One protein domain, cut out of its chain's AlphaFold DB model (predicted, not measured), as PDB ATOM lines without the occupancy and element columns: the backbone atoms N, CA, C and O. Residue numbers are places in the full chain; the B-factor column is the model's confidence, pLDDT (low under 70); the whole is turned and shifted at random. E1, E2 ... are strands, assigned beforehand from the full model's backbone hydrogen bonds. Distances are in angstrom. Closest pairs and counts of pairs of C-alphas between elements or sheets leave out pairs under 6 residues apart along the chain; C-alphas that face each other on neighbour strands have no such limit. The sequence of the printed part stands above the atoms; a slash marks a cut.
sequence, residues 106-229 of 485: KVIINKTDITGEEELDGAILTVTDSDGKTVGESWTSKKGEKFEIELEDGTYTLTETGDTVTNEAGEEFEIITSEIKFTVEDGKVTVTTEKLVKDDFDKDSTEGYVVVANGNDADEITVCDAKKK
ATOM      1  N   LYS A 106      54.684  52.611 126.725       94.12
ATOM      2  CA  LYS A 106      54.408  51.276 126.204       94.12
ATOM      3  C   LYS A 106      53.380  51.396 125.079       94.12
ATOM      4  O   LYS A 106      52.261  51.844 125.309       94.12
ATOM      5  N   VAL A 107      53.767  50.962 123.886       96.19
ATOM      6  CA  VAL A 107      52.906  50.872 122.707       96.19
ATOM      7  C   VAL A 107      52.695  49.402 122.375       96.19
ATOM      8  O   VAL A 107      53.639  48.609 122.352       96.19
ATOM      9  N   ILE A 108      51.440  49.043 122.150       96.50
ATOM     10  CA  ILE A 108      51.002  47.720 121.728       96.50
ATOM     11  C   ILE A 108      50.622  47.807 120.254       96.50
ATOM     12  O   ILE A 108      49.864  48.687 119.859       96.50
ATOM     13  N   ILE A 109      51.135  46.894 119.437       96.56
ATOM     14  CA  ILE A 109      50.751  46.767 118.033       96.56
ATOM     15  C   ILE A 109      50.141  45.381 117.823       96.56
ATOM     16  O   ILE A 109      50.740  44.370 118.202       96.56
ATOM     17  N   ASN A 110      48.962  45.337 117.207       96.00
ATOM     18  CA  ASN A 110      48.314  44.098 116.780       96.00
ATOM     19  C   ASN A 110      48.173  44.055 115.263       96.00
ATOM     20  O   ASN A 110      48.229  45.082 114.580       96.00
ATOM     21  N   LYS A 111      47.926  42.848 114.759       95.06
ATOM     22  CA  LYS A 111      47.738  42.576 113.342       95.06
ATOM     23  C   LYS A 111      46.508  41.706 113.127       95.06
ATOM     24  O   LYS A 111      46.432  40.609 113.679       95.06
ATOM     25  N   THR A 112      45.601  42.173 112.279       95.44
ATOM     26  CA  THR A 112      44.389  41.444 111.896       95.44
ATOM     27  C   THR A 112      44.214  41.403 110.383       95.44
ATOM     28  O   THR A 112      44.943  42.060 109.627       95.44
ATOM     29  N   ASP A 113      43.247  40.623 109.926       94.25
ATOM     30  CA  ASP A 113      42.670  40.756 108.599       94.25
ATOM     31  C   ASP A 113      42.011  42.139 108.411       94.25
ATOM     32  O   ASP A 113      41.879  42.935 109.348       94.25
ATOM     33  N   ILE A 114      41.639  42.448 107.170       92.69
ATOM     34  CA  ILE A 114      41.070  43.744 106.793       92.69
ATOM     35  C   ILE A 114      39.729  44.022 107.487       92.69
ATOM     36  O   ILE A 114      39.394  45.181 107.708       92.69
ATOM     37  N   THR A 115      38.979  42.992 107.891       91.31
ATOM     38  CA  THR A 115      37.716  43.183 108.622       91.31
ATOM     39  C   THR A 115      37.936  43.509 110.101       91.31
ATOM     40  O   THR A 115      37.068  44.119 110.725       91.31
ATOM     41  N   GLY A 116      39.106  43.158 110.649       92.88
ATOM     42  CA  GLY A 116      39.415  43.279 112.073       92.88
ATOM     43  C   GLY A 116      38.946  42.091 112.919       92.88
ATOM     44  O   GLY A 116      39.069  42.138 114.142       92.88
ATOM     45  N   GLU A 117      38.398  41.039 112.303       89.44
ATOM     46  CA  GLU A 117      37.812  39.892 113.007       89.44
ATOM     47  C   GLU A 117      38.838  38.794 113.326       89.44
ATOM     48  O   GLU A 117      38.709  38.106 114.345       89.44
ATOM     49  N   GLU A 118      39.867  38.625 112.492       90.25
ATOM     50  CA  GLU A 118      40.850  37.554 112.629       90.25
ATOM     51  C   GLU A 118      42.268  38.096 112.832       90.25
ATOM     52  O   GLU A 118      42.825  38.774 111.977       90.25
ATOM     53  N   GLU A 119      42.901  37.735 113.951       93.62
ATOM     54  CA  GLU A 119      44.344  37.912 114.129       93.62
ATOM     55  C   GLU A 119      45.124  36.947 113.233       93.62
ATOM     56  O   GLU A 119      44.823  35.748 113.187       93.62
ATOM     57  N   LEU A 120      46.159  37.461 112.568       90.06
ATOM     58  CA  LEU A 120      46.918  36.715 111.568       90.06
ATOM     59  C   LEU A 120      48.356  36.447 112.001       90.06
ATOM     60  O   LEU A 120      49.007  37.277 112.634       90.06
ATOM     61  N   ASP A 121      48.861  35.295 111.565       91.69
ATOM     62  CA  ASP A 121      50.231  34.856 111.796       91.69
ATOM     63  C   ASP A 121      51.116  35.176 110.588       91.69
ATOM     64  O   ASP A 121      50.743  34.937 109.441       91.69
ATOM     65  N   GLY A 122      52.349  35.616 110.833       90.75
ATOM     66  CA  GLY A 122      53.411  35.621 109.824       90.75
ATOM     67  C   GLY A 122      53.690  36.954 109.123       90.75
ATOM     68  O   GLY A 122      54.727  37.061 108.467       90.75
ATOM     69  N   ALA A 123      52.854  37.982 109.287       93.31
ATOM     70  CA  ALA A 123      53.171  39.336 108.812       93.31
ATOM     71  C   ALA A 123      54.338  39.934 109.617       93.31
ATOM     72  O   ALA A 123      54.406  39.733 110.834       93.31
ATOM     73  N   ILE A 124      55.261  40.649 108.963       94.94
ATOM     74  CA  ILE A 124      56.473  41.187 109.598       94.94
ATOM     75  C   ILE A 124      56.339  42.698 109.782       94.94
ATOM     76  O   ILE A 124      56.342  43.449 108.806       94.94
ATOM     77  N   LEU A 125      56.316  43.136 111.037       97.19
ATOM     78  CA  LEU A 125      56.153  44.525 111.449       97.19
ATOM     79  C   LEU A 125      57.465  45.064 112.032       97.19
ATOM     80  O   LEU A 125      58.118  44.421 112.854       97.19
ATOM     81  N   THR A 126      57.878  46.256 111.604       97.75
ATOM     82  CA  THR A 126      59.119  46.904 112.059       97.75
ATOM     83  C   THR A 126      58.866  48.361 112.406       97.75
ATOM     84  O   THR A 126      58.322  49.094 111.588       97.75
ATOM     85  N   VAL A 127      59.315  48.803 113.582       98.38
ATOM     86  CA  VAL A 127      59.262  50.215 113.985       98.38
ATOM     87  C   VAL A 127      60.623  50.870 113.759       98.38
ATOM     88  O   VAL A 127      61.661  50.336 114.157       98.38
ATOM     89  N   THR A 128      60.633  52.040 113.127       98.31
ATOM     90  CA  THR A 128      61.817  52.892 112.952       98.31
ATOM     91  C   THR A 128      61.575  54.283 113.524       98.31
ATOM     92  O   THR A 128      60.445  54.770 113.520       98.31
ATOM     93  N   ASP A 129      62.627  54.912 114.048       97.38
ATOM     94  CA  ASP A 129      62.601  56.310 114.489       97.38
ATOM     95  C   ASP A 129      62.689  57.293 113.305       97.38
ATOM     96  O   ASP A 129      62.790  56.902 112.137       97.38
ATOM     97  N   SER A 130      62.665  58.596 113.595       95.12
ATOM     98  CA  SER A 130      62.760  59.660 112.587       95.12
ATOM     99  C   SER A 130      64.064  59.662 111.780       95.12
ATOM    100  O   SER A 130      64.100  60.241 110.692       95.12
ATOM    101  N   ASP A 131      65.126  59.029 112.287       94.50
ATOM    102  CA  ASP A 131      66.409  58.878 111.592       94.50
ATOM    103  C   ASP A 131      66.448  57.604 110.721       94.50
ATOM    104  O   ASP A 131      67.446  57.333 110.044       94.50
ATOM    105  N   GLY A 132      65.363  56.820 110.715       94.56
ATOM    106  CA  GLY A 132      65.244  55.553 109.998       94.56
ATOM    107  C   GLY A 132      65.954  54.391 110.695       94.56
ATOM    108  O   GLY A 132      66.212  53.360 110.069       94.56
ATOM    109  N   LYS A 133      66.312  54.538 111.974       95.75
ATOM    110  CA  LYS A 133      66.923  53.465 112.758       95.75
ATOM    111  C   LYS A 133      65.826  52.604 113.378       95.75
ATOM    112  O   LYS A 133      64.893  53.105 113.995       95.75
ATOM    113  N   THR A 134      65.965  51.288 113.242       96.56
ATOM    114  CA  THR A 134      65.053  50.322 113.861       96.56
ATOM    115  C   THR A 134      65.080  50.432 115.382       96.56
ATOM    116  O   THR A 134      66.154  50.432 115.997       96.56
ATOM    117  N   VAL A 135      63.892  50.498 115.977       95.38
ATOM    118  CA  VAL A 135      63.674  50.485 117.422       95.38
ATOM    119  C   VAL A 135      63.141  49.105 117.796       95.38
ATOM    120  O   VAL A 135      62.098  48.688 117.305       95.38
ATOM    121  N   GLY A 136      63.874  48.384 118.646       92.12
ATOM    122  CA  GLY A 136      63.561  46.991 118.975       92.12
ATOM    123  C   GLY A 136      63.925  45.999 117.864       92.12
ATOM    124  O   GLY A 136      64.701  46.306 116.958       92.12
ATOM    125  N   GLU A 137      63.397  44.783 117.974       94.19
ATOM    126  CA  GLU A 137      63.462  43.767 116.921       94.19
ATOM    127  C   GLU A 137      62.186  43.829 116.073       94.19
ATOM    128  O   GLU A 137      61.120  44.175 116.580       94.19
ATOM    129  N   SER A 138      62.284  43.486 114.785       95.62
ATOM    130  CA  SER A 138      61.093  43.268 113.962       95.62
ATOM    131  C   SER A 138      60.246  42.152 114.567       95.62
ATOM    132  O   SER A 138      60.775  41.113 114.970       95.62
ATOM    133  N   TRP A 139      58.934  42.347 114.592       97.25
ATOM    134  CA  TRP A 139      57.987  41.372 115.106       97.25
ATOM    135  C   TRP A 139      57.345  40.604 113.957       97.25
ATOM    136  O   TRP A 139      56.932  41.188 112.959       97.25
ATOM    137  N   THR A 140      57.258  39.286 114.096       95.44
ATOM    138  CA  THR A 140      56.406  38.458 113.241       95.44
ATOM    139  C   THR A 140      55.112  38.223 113.993       95.44
ATOM    140  O   THR A 140      55.151  37.659 115.088       95.44
ATOM    141  N   SER A 141      54.003  38.657 113.405       94.56
ATOM    142  CA  SER A 141      52.676  38.523 113.994       94.56
ATOM    143  C   SER A 141      52.342  37.079 114.332       94.56
ATOM    144  O   SER A 141      52.733  36.155 113.609       94.56
ATOM    145  N   LYS A 142      51.678  36.902 115.476       92.50
ATOM    146  CA  LYS A 142      51.146  35.624 115.945       92.50
ATOM    147  C   LYS A 142      49.859  35.859 116.721       92.50
ATOM    148  O   LYS A 142      49.807  36.732 117.585       92.50
ATOM    149  N   LYS A 143      48.866  35.024 116.466       90.25
ATOM    150  CA  LYS A 143      47.565  35.002 117.115       90.25
ATOM    151  C   LYS A 143      47.707  34.849 118.625       90.25
ATOM    152  O   LYS A 143      48.422  33.974 119.120       90.25
ATOM    153  N   GLY A 144      47.019  35.711 119.363       91.56
ATOM    154  CA  GLY A 144      47.078  35.800 120.817       91.56
ATOM    155  C   GLY A 144      48.379  36.380 121.384       91.56
ATOM    156  O   GLY A 144      48.501  36.479 122.608       91.56
ATOM    157  N   GLU A 145      49.346  36.766 120.546       94.38
ATOM    158  CA  GLU A 145      50.536  37.509 120.958       94.38
ATOM    159  C   GLU A 145      50.432  38.973 120.513       94.38
ATOM    160  O   GLU A 145      49.935  39.291 119.438       94.38
ATOM    161  N   LYS A 146      50.957  39.875 121.343       93.94
ATOM    162  CA  LYS A 146      50.979  41.315 121.080       93.94
ATOM    163  C   LYS A 146      52.405  41.783 120.812       93.94
ATOM    164  O   LYS A 146      53.333  41.326 121.487       93.94
ATOM    165  N   PHE A 147      52.591  42.721 119.885       96.50
ATOM    166  CA  PHE A 147      53.876  43.398 119.738       96.50
ATOM    167  C   PHE A 147      53.968  44.543 120.743       96.50
ATOM    168  O   PHE A 147      53.378  45.601 120.552       96.50
ATOM    169  N   GLU A 148      54.707  44.330 121.827       96.31
ATOM    170  CA  GLU A 148      54.936  45.354 122.844       96.31
ATOM    171  C   GLU A 148      56.284  46.051 122.628       96.31
ATOM    172  O   GLU A 148      57.327  45.396 122.550       96.31
ATOM    173  N   ILE A 149      56.275  47.384 122.573       95.88
ATOM    174  CA  ILE A 149      57.480  48.205 122.415       95.88
ATOM    175  C   ILE A 149      57.437  49.427 123.340       95.88
ATOM    176  O   ILE A 149      56.398  50.055 123.511       95.88
ATOM    177  N   GLU A 150      58.570  49.771 123.955       93.62
ATOM    178  CA  GLU A 150      58.710  50.983 124.775       93.62
ATOM    179  C   GLU A 150      59.396  52.092 123.975       93.62
ATOM    180  O   GLU A 150      60.565  51.959 123.585       93.62
ATOM    181  N   LEU A 151      58.685  53.198 123.769       93.94
ATOM    182  CA  LEU A 151      59.114  54.318 122.935       93.94
ATOM    183  C   LEU A 151      59.264  55.592 123.764       93.94
ATOM    184  O   LEU A 151      58.465  55.854 124.652       93.94
ATOM    185  N   GLU A 152      60.303  56.370 123.485       91.06
ATOM    186  CA  GLU A 152      60.411  57.739 124.003       91.06
ATOM    187  C   GLU A 152      59.442  58.646 123.231       91.06
ATOM    188  O   GLU A 152      58.903  58.252 122.194       91.06
ATOM    189  N   ASP A 153      59.237  59.872 123.701       90.81
ATOM    190  CA  ASP A 153      58.486  60.852 122.924       90.81
ATOM    191  C   ASP A 153      59.217  61.161 121.611       90.81
ATOM    192  O   ASP A 153      60.434  61.380 121.573       90.81
ATOM    193  N   GLY A 154      58.481  61.142 120.504       93.00
ATOM    194  CA  GLY A 154      59.077  61.235 119.180       93.00
ATOM    195  C   GLY A 154      58.152  60.833 118.042       93.00
ATOM    196  O   GLY A 154      56.971  60.542 118.218       93.00
ATOM    197  N   THR A 155      58.708  60.843 116.830       96.56
ATOM    198  CA  THR A 155      58.030  60.401 115.604       96.56
ATOM    199  C   THR A 155      58.603  59.070 115.145       96.56
ATOM    200  O   THR A 155      59.821  58.909 115.056       96.56
ATOM    201  N   TYR A 156      57.711  58.154 114.786       97.94
ATOM    202  CA  TYR A 156      58.022  56.788 114.409       97.94
ATOM    203  C   TYR A 156      57.310  56.386 113.122       97.94
ATOM    204  O   TYR A 156      56.292  56.960 112.729       97.94
ATOM    205  N   THR A 157      57.866  55.374 112.466       98.00
ATOM    206  CA  THR A 157      57.273  54.722 111.301       98.00
ATOM    207  C   THR A 157      57.186  53.223 111.559       98.00
ATOM    208  O   THR A 157      58.212  52.574 111.769       98.00
ATOM    209  N   LEU A 158      55.968  52.690 111.543       97.69
ATOM    210  CA  LEU A 158      55.670  51.265 111.510       97.69
ATOM    211  C   LEU A 158      55.575  50.826 110.048       97.69
ATOM    212  O   LEU A 158      54.744  51.328 109.294       97.69
ATOM    213  N   THR A 159      56.438  49.904 109.647       96.31
ATOM    214  CA  THR A 159      56.434  49.306 108.314       96.31
ATOM    215  C   THR A 159      56.006  47.859 108.421       96.31
ATOM    216  O   THR A 159      56.628  47.081 109.153       96.31
ATOM    217  N   GLU A 160      54.990  47.498 107.648       94.94
ATOM    218  CA  GLU A 160      54.617  46.113 107.426       94.94
ATOM    219  C   GLU A 160      55.200  45.587 106.110       94.94
ATOM    220  O   GLU A 160      55.173  46.244 105.066       94.94
ATOM    221  N   THR A 161      55.716  44.361 106.162       90.25
ATOM    222  CA  THR A 161      56.153  43.608 104.989       90.25
ATOM    223  C   THR A 161      55.613  42.183 105.030       90.25
ATOM    224  O   THR A 161      55.490  41.569 106.093       90.25
ATOM    225  N   GLY A 162      55.320  41.642 103.853       85.56
ATOM    226  CA  GLY A 162      54.746  40.317 103.666       85.56
ATOM    227  C   GLY A 162      54.305  40.138 102.216       85.56
ATOM    228  O   GLY A 162      54.398  41.073 101.426       85.56
ATOM    229  N   ASP A 163      53.873  38.930 101.872       87.06
ATOM    230  CA  ASP A 163      53.254  38.636 100.574       87.06
ATOM    231  C   ASP A 163      51.925  37.925 100.828       87.06
ATOM    232  O   ASP A 163      50.875  38.554 100.887       87.06
ATOM    233  N   THR A 164      51.979  36.629 101.124       92.31
ATOM    234  CA  THR A 164      50.812  35.847 101.531       92.31
ATOM    235  C   THR A 164      51.066  35.203 102.889       92.31
ATOM    236  O   THR A 164      52.148  34.657 103.124       92.31
ATOM    237  N   VAL A 165      50.065  35.241 103.763       91.75
ATOM    238  CA  VAL A 165      50.012  34.457 105.003       91.75
ATOM    239  C   VAL A 165      48.886  33.433 104.921       91.75
ATOM    240  O   VAL A 165      47.931  33.607 104.165       91.75
ATOM    241  N   THR A 166      49.002  32.346 105.678       91.56
ATOM    242  CA  THR A 166      47.988  31.288 105.735       91.56
ATOM    243  C   THR A 166      47.613  31.057 107.187       91.56
ATOM    244  O   THR A 166      48.502  30.813 108.005       91.56
ATOM    245  N   ASN A 167      46.323  31.140 107.509       88.81
ATOM    246  CA  ASN A 167      45.851  30.878 108.866       88.81
ATOM    247  C   ASN A 167      45.834  29.368 109.181       88.81
ATOM    248  O   ASN A 167      46.118  28.516 108.333       88.81
ATOM    249  N   GLU A 168      45.479  29.011 110.416       86.88
ATOM    250  CA  GLU A 168      45.401  27.606 110.844       86.88
ATOM    251  C   GLU A 168      44.350  26.787 110.071       86.88
ATOM    252  O   GLU A 168      44.486  25.567 109.960       86.88
ATOM    253  N   ALA A 169      43.319  27.444 109.527       86.44
ATOM    254  CA  ALA A 169      42.281  26.817 108.711       86.44
ATOM    255  C   ALA A 169      42.728  26.553 107.258       86.44
ATOM    256  O   ALA A 169      42.031  25.849 106.528       86.44
ATOM    257  N   GLY A 170      43.903  27.044 106.852       87.69
ATOM    258  CA  GLY A 170      44.423  26.903 105.492       87.69
ATOM    259  C   GLY A 170      43.979  28.013 104.536       87.69
ATOM    260  O   GLY A 170      44.234  27.908 103.338       87.69
ATOM    261  N   GLU A 171      43.344  29.067 105.042       88.62
ATOM    262  CA  GLU A 171      42.884  30.206 104.253       88.62
ATOM    263  C   GLU A 171      44.049  31.161 103.986       88.62
ATOM    264  O   GLU A 171      44.825  31.488 104.886       88.62
ATOM    265  N   GLU A 172      44.188  31.599 102.734       92.50
ATOM    266  CA  GLU A 172      45.261  32.502 102.319       92.50
ATOM    267  C   GLU A 172      44.819  33.969 102.367       92.50
ATOM    268  O   GLU A 172      43.762  34.330 101.840       92.50
ATOM    269  N   PHE A 173      45.686  34.826 102.902       93.12
ATOM    270  CA  PHE A 173      45.510  36.273 102.949       93.12
ATOM    271  C   PHE A 173      46.697  36.966 102.283       93.12
ATOM    272  O   PHE A 173      47.850  36.651 102.573       93.12
ATOM    273  N   GLU A 174      46.415  37.917 101.402       93.00
ATOM    274  CA  GLU A 174      47.390  38.833 100.822       93.00
ATOM    275  C   GLU A 174      47.644  39.986 101.799       93.00
ATOM    276  O   GLU A 174      46.709  40.643 102.262       93.00
ATOM    277  N   ILE A 175      48.912  40.223 102.122       92.81
ATOM    278  CA  ILE A 175      49.342  41.321 102.985       92.81
ATOM    279  C   ILE A 175      49.446  42.602 102.154       92.81
ATOM    280  O   ILE A 175      50.291  42.707 101.262       92.81
ATOM    281  N   ILE A 176      48.630  43.607 102.472       90.19
ATOM    282  CA  ILE A 176      48.706  44.929 101.848       90.19
ATOM    283  C   ILE A 176      49.800  45.720 102.565       90.19
ATOM    284  O   ILE A 176      49.561  46.359 103.582       90.19
ATOM    285  N   THR A 177      51.016  45.706 102.015       89.25
ATOM    286  CA  THR A 177      52.163  46.396 102.624       89.25
ATOM    287  C   THR A 177      51.856  47.864 102.922       89.25
ATOM    288  O   THR A 177      51.498  48.623 102.013       89.25
ATOM    289  N   SER A 178      52.066  48.276 104.168       89.81
ATOM    290  CA  SER A 178      51.711  49.604 104.661       89.81
ATOM    291  C   SER A 178      52.883  50.290 105.384       89.81
ATOM    292  O   SER A 178      53.770  49.659 105.967       89.81
ATOM    293  N   GLU A 179      52.912  51.626 105.307       94.00
ATOM    294  CA  GLU A 179      53.814  52.490 106.077       94.00
ATOM    295  C   GLU A 179      52.967  53.458 106.913       94.00
ATOM    296  O   GLU A 179      52.319  54.371 106.390       94.00
ATOM    297  N   ILE A 180      52.970  53.256 108.227       95.75
ATOM    298  CA  ILE A 180      52.137  53.983 109.183       95.75
ATOM    299  C   ILE A 180      53.040  54.885 110.019       95.75
ATOM    300  O   ILE A 180      53.904  54.416 110.759       95.75
ATOM    301  N   LYS A 181      52.837  56.198 109.921       96.88
ATOM    302  CA  LYS A 181      53.564  57.183 110.723       96.88
ATOM    303  C   LYS A 181      52.763  57.503 111.964       96.88
ATOM    304  O   LYS A 181      51.572  57.795 111.868       96.88
ATOM    305  N   PHE A 182      53.413  57.505 113.116       97.38
ATOM    306  CA  PHE A 182      52.778  57.837 114.385       97.38
ATOM    307  C   PHE A 182      53.731  58.616 115.288       97.38
ATOM    308  O   PHE A 182      54.949  58.572 115.117       97.38
ATOM    309  N   THR A 183      53.170  59.367 116.223       96.19
ATOM    310  CA  THR A 183      53.910  60.098 117.248       96.19
ATOM    311  C   THR A 183      53.579  59.544 118.618       96.19
ATOM    312  O   THR A 183      52.459  59.088 118.850       96.19
ATOM    313  N   VAL A 184      54.561  59.601 119.507       94.06
ATOM    314  CA  VAL A 184      54.407  59.403 120.947       94.06
ATOM    315  C   VAL A 184      54.687  60.754 121.593       94.06
ATOM    316  O   VAL A 184      55.734  61.341 121.325       94.06
ATOM    317  N   GLU A 185      53.741  61.273 122.364       90.31
ATOM    318  CA  GLU A 185      53.871  62.552 123.073       90.31
ATOM    319  C   GLU A 185      53.107  62.465 124.393       90.31
ATOM    320  O   GLU A 185      51.931  62.090 124.396       90.31
ATOM    321  N   ASP A 186      53.768  62.774 125.510       84.25
ATOM    322  CA  ASP A 186      53.174  62.788 126.854       84.25
ATOM    323  C   ASP A 186      52.441  61.481 127.222       84.25
ATOM    324  O   ASP A 186      51.385  61.479 127.862       84.25
ATOM    325  N   GLY A 187      52.983  60.333 126.803       83.50
ATOM    326  CA  GLY A 187      52.350  59.035 127.052       83.50
ATOM    327  C   GLY A 187      51.228  58.659 126.083       83.50
ATOM    328  O   GLY A 187      50.602  57.626 126.299       83.50
ATOM    329  N   LYS A 188      50.971  59.465 125.044       89.19
ATOM    330  CA  LYS A 188      49.894  59.250 124.074       89.19
ATOM    331  C   LYS A 188      50.411  58.958 122.666       89.19
ATOM    332  O   LYS A 188      51.280  59.663 122.151       89.19
ATOM    333  N   VAL A 189      49.796  57.992 121.996       94.69
ATOM    334  CA  VAL A 189      50.033  57.630 120.598       94.69
ATOM    335  C   VAL A 189      49.051  58.355 119.679       94.69
ATOM    336  O   VAL A 189      47.842  58.396 119.901       94.69
ATOM    337  N   THR A 190      49.567  58.938 118.600       94.00
ATOM    338  CA  THR A 190      48.744  59.526 117.533       94.00
ATOM    339  C   THR A 190      49.264  59.084 116.175       94.00
ATOM    340  O   THR A 190      50.394  59.389 115.804       94.00
ATOM    341  N   VAL A 191      48.438  58.387 115.395       95.50
ATOM    342  CA  VAL A 191      48.769  58.074 113.998       95.50
ATOM    343  C   VAL A 191      48.585  59.332 113.149       95.50
ATOM    344  O   VAL A 191      47.532  59.962 113.161       95.50
ATOM    345  N   THR A 192      49.625  59.703 112.405       91.62
ATOM    346  CA  THR A 192      49.679  60.913 111.566       91.62
ATOM    347  C   THR A 192      49.458  60.623 110.082       91.62
ATOM    348  O   THR A 192      49.288  61.546 109.284       91.62
ATOM    349  N   THR A 193      49.400  59.348 109.685       86.50
ATOM    350  CA  THR A 193      48.936  58.949 108.350       86.50
ATOM    351  C   THR A 193      47.403  59.037 108.279       86.50
ATOM    352  O   THR A 193      46.717  58.021 108.298       86.50
ATOM    353  N   GLU A 194      46.857  60.258 108.191       71.81
ATOM    354  CA  GLU A 194      45.415  60.550 108.354       71.81
ATOM    355  C   GLU A 194      44.470  59.675 107.512       71.81
ATOM    356  O   GLU A 194      43.389  59.326 107.970       71.81
ATOM    357  N   LYS A 195      44.859  59.290 106.288       79.19
ATOM    358  CA  LYS A 195      43.996  58.490 105.398       79.19
ATOM    359  C   LYS A 195      43.752  57.056 105.867       79.19
ATOM    360  O   LYS A 195      42.847  56.424 105.342       79.19
ATOM    361  N   LEU A 196      44.570  56.546 106.783       84.94
ATOM    362  CA  LEU A 196      44.512  55.151 107.208       84.94
ATOM    363  C   LEU A 196      43.801  54.971 108.547       84.94
ATOM    364  O   LEU A 196      43.635  53.839 108.963       84.94
ATOM    365  N   VAL A 197      43.407  56.031 109.252       91.94
ATOM    366  CA  VAL A 197      42.855  55.891 110.608       91.94
ATOM    367  C   VAL A 197      41.334  55.762 110.553       91.94
ATOM    368  O   VAL A 197      40.667  56.608 109.957       91.94
ATOM    369  N   LYS A 198      40.790  54.732 111.208       92.69
ATOM    370  CA  LYS A 198      39.354  54.593 111.486       92.69
ATOM    371  C   LYS A 198      39.092  54.623 112.990       92.69
ATOM    372  O   LYS A 198      39.943  54.227 113.784       92.69
ATOM    373  N   ASP A 199      37.904  55.100 113.358       91.06
ATOM    374  CA  ASP A 199      37.461  55.165 114.758       91.06
ATOM    375  C   ASP A 199      37.156  53.773 115.337       91.06
ATOM    376  O   ASP A 199      37.268  53.571 116.543       91.06
ATOM    377  N   ASP A 200      36.761  52.827 114.483       93.75
ATOM    378  CA  ASP A 200      36.404  51.454 114.841       93.75
ATOM    379  C   ASP A 200      36.711  50.513 113.663       93.75
ATOM    380  O   ASP A 200      37.045  50.966 112.558       93.75
ATOM    381  N   PHE A 201      36.590  49.211 113.899       94.25
ATOM    382  CA  PHE A 201      36.701  48.193 112.864       94.25
ATOM    383  C   PHE A 201      35.616  48.362 111.797       94.25
ATOM    384  O   PHE A 201      34.455  48.667 112.080       94.25
ATOM    385  N   ASP A 202      36.008  48.139 110.548       91.94
ATOM    386  CA  ASP A 202      35.142  48.226 109.381       91.94
ATOM    387  C   ASP A 202      35.203  46.915 108.600       91.94
ATOM    388  O   ASP A 202      36.096  46.687 107.781       91.94
ATOM    389  N   LYS A 203      34.209  46.070 108.861       87.44
ATOM    390  CA  LYS A 203      34.023  44.769 108.213       87.44
ATOM    391  C   LYS A 203      33.812  44.852 106.698       87.44
ATOM    392  O   LYS A 203      33.958  43.845 106.018       87.44
ATOM    393  N   ASP A 204      33.432  46.022 106.184       84.75
ATOM    394  CA  ASP A 204      33.169  46.248 104.762       84.75
ATOM    395  C   ASP A 204      34.347  46.992 104.091       84.75
ATOM    396  O   ASP A 204      34.227  47.470 102.959       84.75
ATOM    397  N   SER A 205      35.489  47.120 104.784       88.81
ATOM    398  CA  SER A 205      36.669  47.802 104.261       88.81
ATOM    399  C   SER A 205      37.325  47.021 103.129       88.81
ATOM    400  O   SER A 205      37.644  45.844 103.266       88.81
ATOM    401  N   THR A 206      37.624  47.727 102.043       86.12
ATOM    402  CA  THR A 206      38.342  47.190 100.877       86.12
ATOM    403  C   THR A 206      39.789  47.691 100.795       86.12
ATOM    404  O   THR A 206      40.593  47.184 100.015       86.12
ATOM    405  N   GLU A 207      40.147  48.669 101.632       89.75
ATOM    406  CA  GLU A 207      41.498  49.218 101.769       89.75
ATOM    407  C   GLU A 207      42.027  48.990 103.191       89.75
ATOM    408  O   GLU A 207      41.253  48.946 104.152       89.75
ATOM    409  N   GLY A 208      43.349  48.844 103.331       92.19
ATOM    410  CA  GLY A 208      43.990  48.683 104.635       92.19
ATOM    411  C   GLY A 208      43.856  49.934 105.510       92.19
ATOM    412  O   GLY A 208      43.922  51.059 105.011       92.19
ATOM    413  N   TYR A 209      43.681  49.748 106.816       95.12
ATOM    414  CA  TYR A 209      43.533  50.834 107.789       95.12
ATOM    415  C   TYR A 209      44.113  50.453 109.156       95.12
ATOM    416  O   TYR A 209      44.593  49.342 109.373       95.12
ATOM    417  N   VAL A 210      44.080  51.401 110.087       96.38
ATOM    418  CA  VAL A 210      44.465  51.218 111.482       96.38
ATOM    419  C   VAL A 210      43.383  51.732 112.419       96.38
ATOM    420  O   VAL A 210      42.730  52.741 112.140       96.38
ATOM    421  N   VAL A 211      43.249  51.068 113.560       95.69
ATOM    422  CA  VAL A 211      42.446  51.527 114.700       95.69
ATOM    423  C   VAL A 211      43.404  51.864 115.835       95.69
ATOM    424  O   VAL A 211      44.318  51.089 116.122       95.69
ATOM    425  N   VAL A 212      43.219  53.026 116.462       94.88
ATOM    426  CA  VAL A 212      44.053  53.478 117.584       94.88
ATOM    427  C   VAL A 212      43.199  53.566 118.839       94.88
ATOM    428  O   VAL A 212      42.259  54.359 118.897       94.88
ATOM    429  N   ALA A 213      43.548  52.793 119.862       92.25
ATOM    430  CA  ALA A 213      42.901  52.838 121.164       92.25
ATOM    431  C   ALA A 213      43.887  53.363 122.211       92.25
ATOM    432  O   ALA A 213      44.890  52.718 122.505       92.25
ATOM    433  N   ASN A 214      43.587  54.530 122.786       85.12
ATOM    434  CA  ASN A 214      44.405  55.096 123.854       85.12
ATOM    435  C   ASN A 214      43.919  54.566 125.208       85.12
ATOM    436  O   ASN A 214      42.769  54.813 125.597       85.12
ATOM    437  N   GLY A 215      44.764  53.795 125.885       75.31
ATOM    438  CA  GLY A 215      44.451  53.113 127.138       75.31
ATOM    439  C   GLY A 215      45.095  53.794 128.344       75.31
ATOM    440  O   GLY A 215      45.952  54.655 128.214       75.31
ATOM    441  N   ASN A 216      44.695  53.396 129.556       69.81
ATOM    442  CA  ASN A 216      45.340  53.909 130.774       69.81
ATOM    443  C   ASN A 216      46.740  53.305 131.004       69.81
ATOM    444  O   ASN A 216      47.574  53.952 131.630       69.81
ATOM    445  N   ASP A 217      46.971  52.070 130.542       69.00
ATOM    446  CA  ASP A 217      48.204  51.309 130.808       69.00
ATOM    447  C   ASP A 217      49.131  51.206 129.584       69.00
ATOM    448  O   ASP A 217      50.342  51.036 129.730       69.00
ATOM    449  N   ALA A 218      48.566  51.261 128.379       79.19
ATOM    450  CA  ALA A 218      49.280  51.261 127.109       79.19
ATOM    451  C   ALA A 218      48.337  51.731 126.001       79.19
ATOM    452  O   ALA A 218      47.130  51.479 126.066       79.19
ATOM    453  N   ASP A 219      48.917  52.334 124.972       92.19
ATOM    454  CA  ASP A 219      48.198  52.676 123.754       92.19
ATOM    455  C   ASP A 219      48.373  51.580 122.710       92.19
ATOM    456  O   ASP A 219      49.435  50.963 122.596       92.19
ATOM    457  N   GLU A 220      47.312  51.331 121.954       95.31
ATOM    458  CA  GLU A 220      47.191  50.194 121.055       95.31
ATOM    459  C   GLU A 220      46.953  50.665 119.616       95.31
ATOM    460  O   GLU A 220      46.065  51.478 119.356       95.31
ATOM    461  N   ILE A 221      47.754  50.153 118.680       96.38
ATOM    462  CA  ILE A 221      47.581  50.311 117.234       96.38
ATOM    463  C   ILE A 221      47.231  48.938 116.660       96.38
ATOM    464  O   ILE A 221      48.052  48.024 116.697       96.38
ATOM    465  N   THR A 222      46.050  48.791 116.073       96.38
ATOM    466  CA  THR A 222      45.675  47.566 115.357       96.38
ATOM    467  C   THR A 222      45.749  47.805 113.860       96.38
ATOM    468  O   THR A 222      45.063  48.684 113.342       96.38
ATOM    469  N   VAL A 223      46.591  47.033 113.174       95.94
ATOM    470  CA  VAL A 223      46.802  47.109 111.724       95.94
ATOM    471  C   VAL A 223      45.869  46.124 111.010       95.94
ATOM    472  O   VAL A 223      45.977  44.914 111.214       95.94
ATOM    473  N   CYS A 224      44.958  46.652 110.187       95.50
ATOM    474  CA  CYS A 224      43.887  45.927 109.492       95.50
ATOM    475  C   CYS A 224      44.081  46.030 107.971       95.50
ATOM    476  O   CYS A 224      43.479  46.872 107.307       95.50
ATOM    477  N   ASP A 225      44.975  45.225 107.409       93.69
ATOM    478  CA  ASP A 225      45.435  45.360 106.014       93.69
ATOM    479  C   ASP A 225      45.796  44.015 105.357       93.69
ATOM    480  O   ASP A 225      46.577  43.956 104.414       93.69
ATOM    481  N   ALA A 226      45.211  42.909 105.822       93.94
ATOM    482  CA  ALA A 226      45.350  41.616 105.154       93.94
ATOM    483  C   ALA A 226      44.032  41.182 104.513       93.94
ATOM    484  O   ALA A 226      43.029  40.975 105.195       93.94
ATOM    485  N   LYS A 227      44.039  41.045 103.187       91.56
ATOM    486  CA  LYS A 227      42.857  40.733 102.384       91.56
ATOM    487  C   LYS A 227      42.796  39.239 102.090       91.56
ATOM    488  O   LYS A 227      43.755  38.664 101.580       91.56
ATOM    489  N   LYS A 228      41.661  38.603 102.372       90.81
ATOM    490  CA  LYS A 228      41.436  37.192 102.036       90.81
ATOM    491  C   LYS A 228      41.528  37.001 100.516       90.81
ATOM    492  O   LYS A 228      40.863  37.709  99.765       90.81
ATOM    493  N   LYS A 229      42.355  36.058 100.048       91.56
ATOM    494  CA  LYS A 229      42.603  35.853  98.604       91.56
ATOM    495  C   LYS A 229      41.469  35.138  97.887       91.56
ATOM    496  O   LYS A 229      41.313  35.292  96.678       91.56
TER     497      LYS A 229
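Overview. This is residues 106 to 229 of the 485 residues of an uncharacterized protein of Ruminococcus albus 8 (UniProt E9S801). This is a sandwich of two strongly twisted sheets face to face, their strands running at only 9 degrees to each other: E1, E3, E9 and E10 lie in one layer, and E2, E4, E7 and E8 in the other. The small hairpin of E5 and E6 extends the first layer at one end of the body. The printed part has 124 residues with ten named strands, E1 to E10 in order along the chain, and no named helix; it is all strand, though under half of the residues are in named elements. The first sheet is branched and mixed; the second runs E2, E4, E7, E8, all antiparallel. The whole is compact, with a radius of gyration of the C-alphas of 13.6 A and spans of 41 by 28 by 24 A.

Along the chain. Find C-alpha 106 at (54.408, 51.276, 126.204); from there E1 runs 23.6 A to residue 113. Next come E2, residues 124 to 129, and E3, residues 147 to 151. E4, residues 154 to 161, covers 22.8 A and runs on into E5, residues 164 to 166, at 76 degrees across a break of 2 residues. Then read E6, residues 172 to 175, E7, residues 179 to 185, 19.8 A long, E8, residues 188 to 191, and E9, residues 209 to 214. E10, residues 219 to 228, is the longest strand at 27.5 A and ends at C-alpha 228, (41.436, 37.192, 102.036).

Arrangement. Begin at E10: E1 lies on one side of it, E6 and E9 on the other. E1 and E10 are parallel, with N 110 and O 221 2.9 A apart, within hydrogen-bond range. E9 and E10 form an antiparallel hairpin, with N 211 and O 222 at 3.0 A. E6 is antiparallel to E10 at N 174 and O 227, 2.8 A, and forms a hairpin with E5 at N 165 and O 173, 2.9 A. The edge strand E3 is antiparallel to E1, with N 107 and O 149 at 2.8 A. In the second sheet look for N 126 and O 159, 2.9 A, between E2 and E4; N 156 and O 182, 2.8 A, between E4 and E7; and N 183 and O 190, 2.8 A, in the hairpin of E7 and E8. Between the sheets, the closest C-alphas of E8 and E9, Lys 188 and Asn 214, are 6.9 A apart; E2 and E10 are apart.

Size, cuts and confidence. The two farthest C-alphas, Gly 170 and Asp 186, are 42.7 A apart. The printed part has no cut. The links E2 to E3 and E8 to E9 are long, 17 residues each. Mean pLDDT of the printed part is 92.0, with residues 216 to 217 under 70.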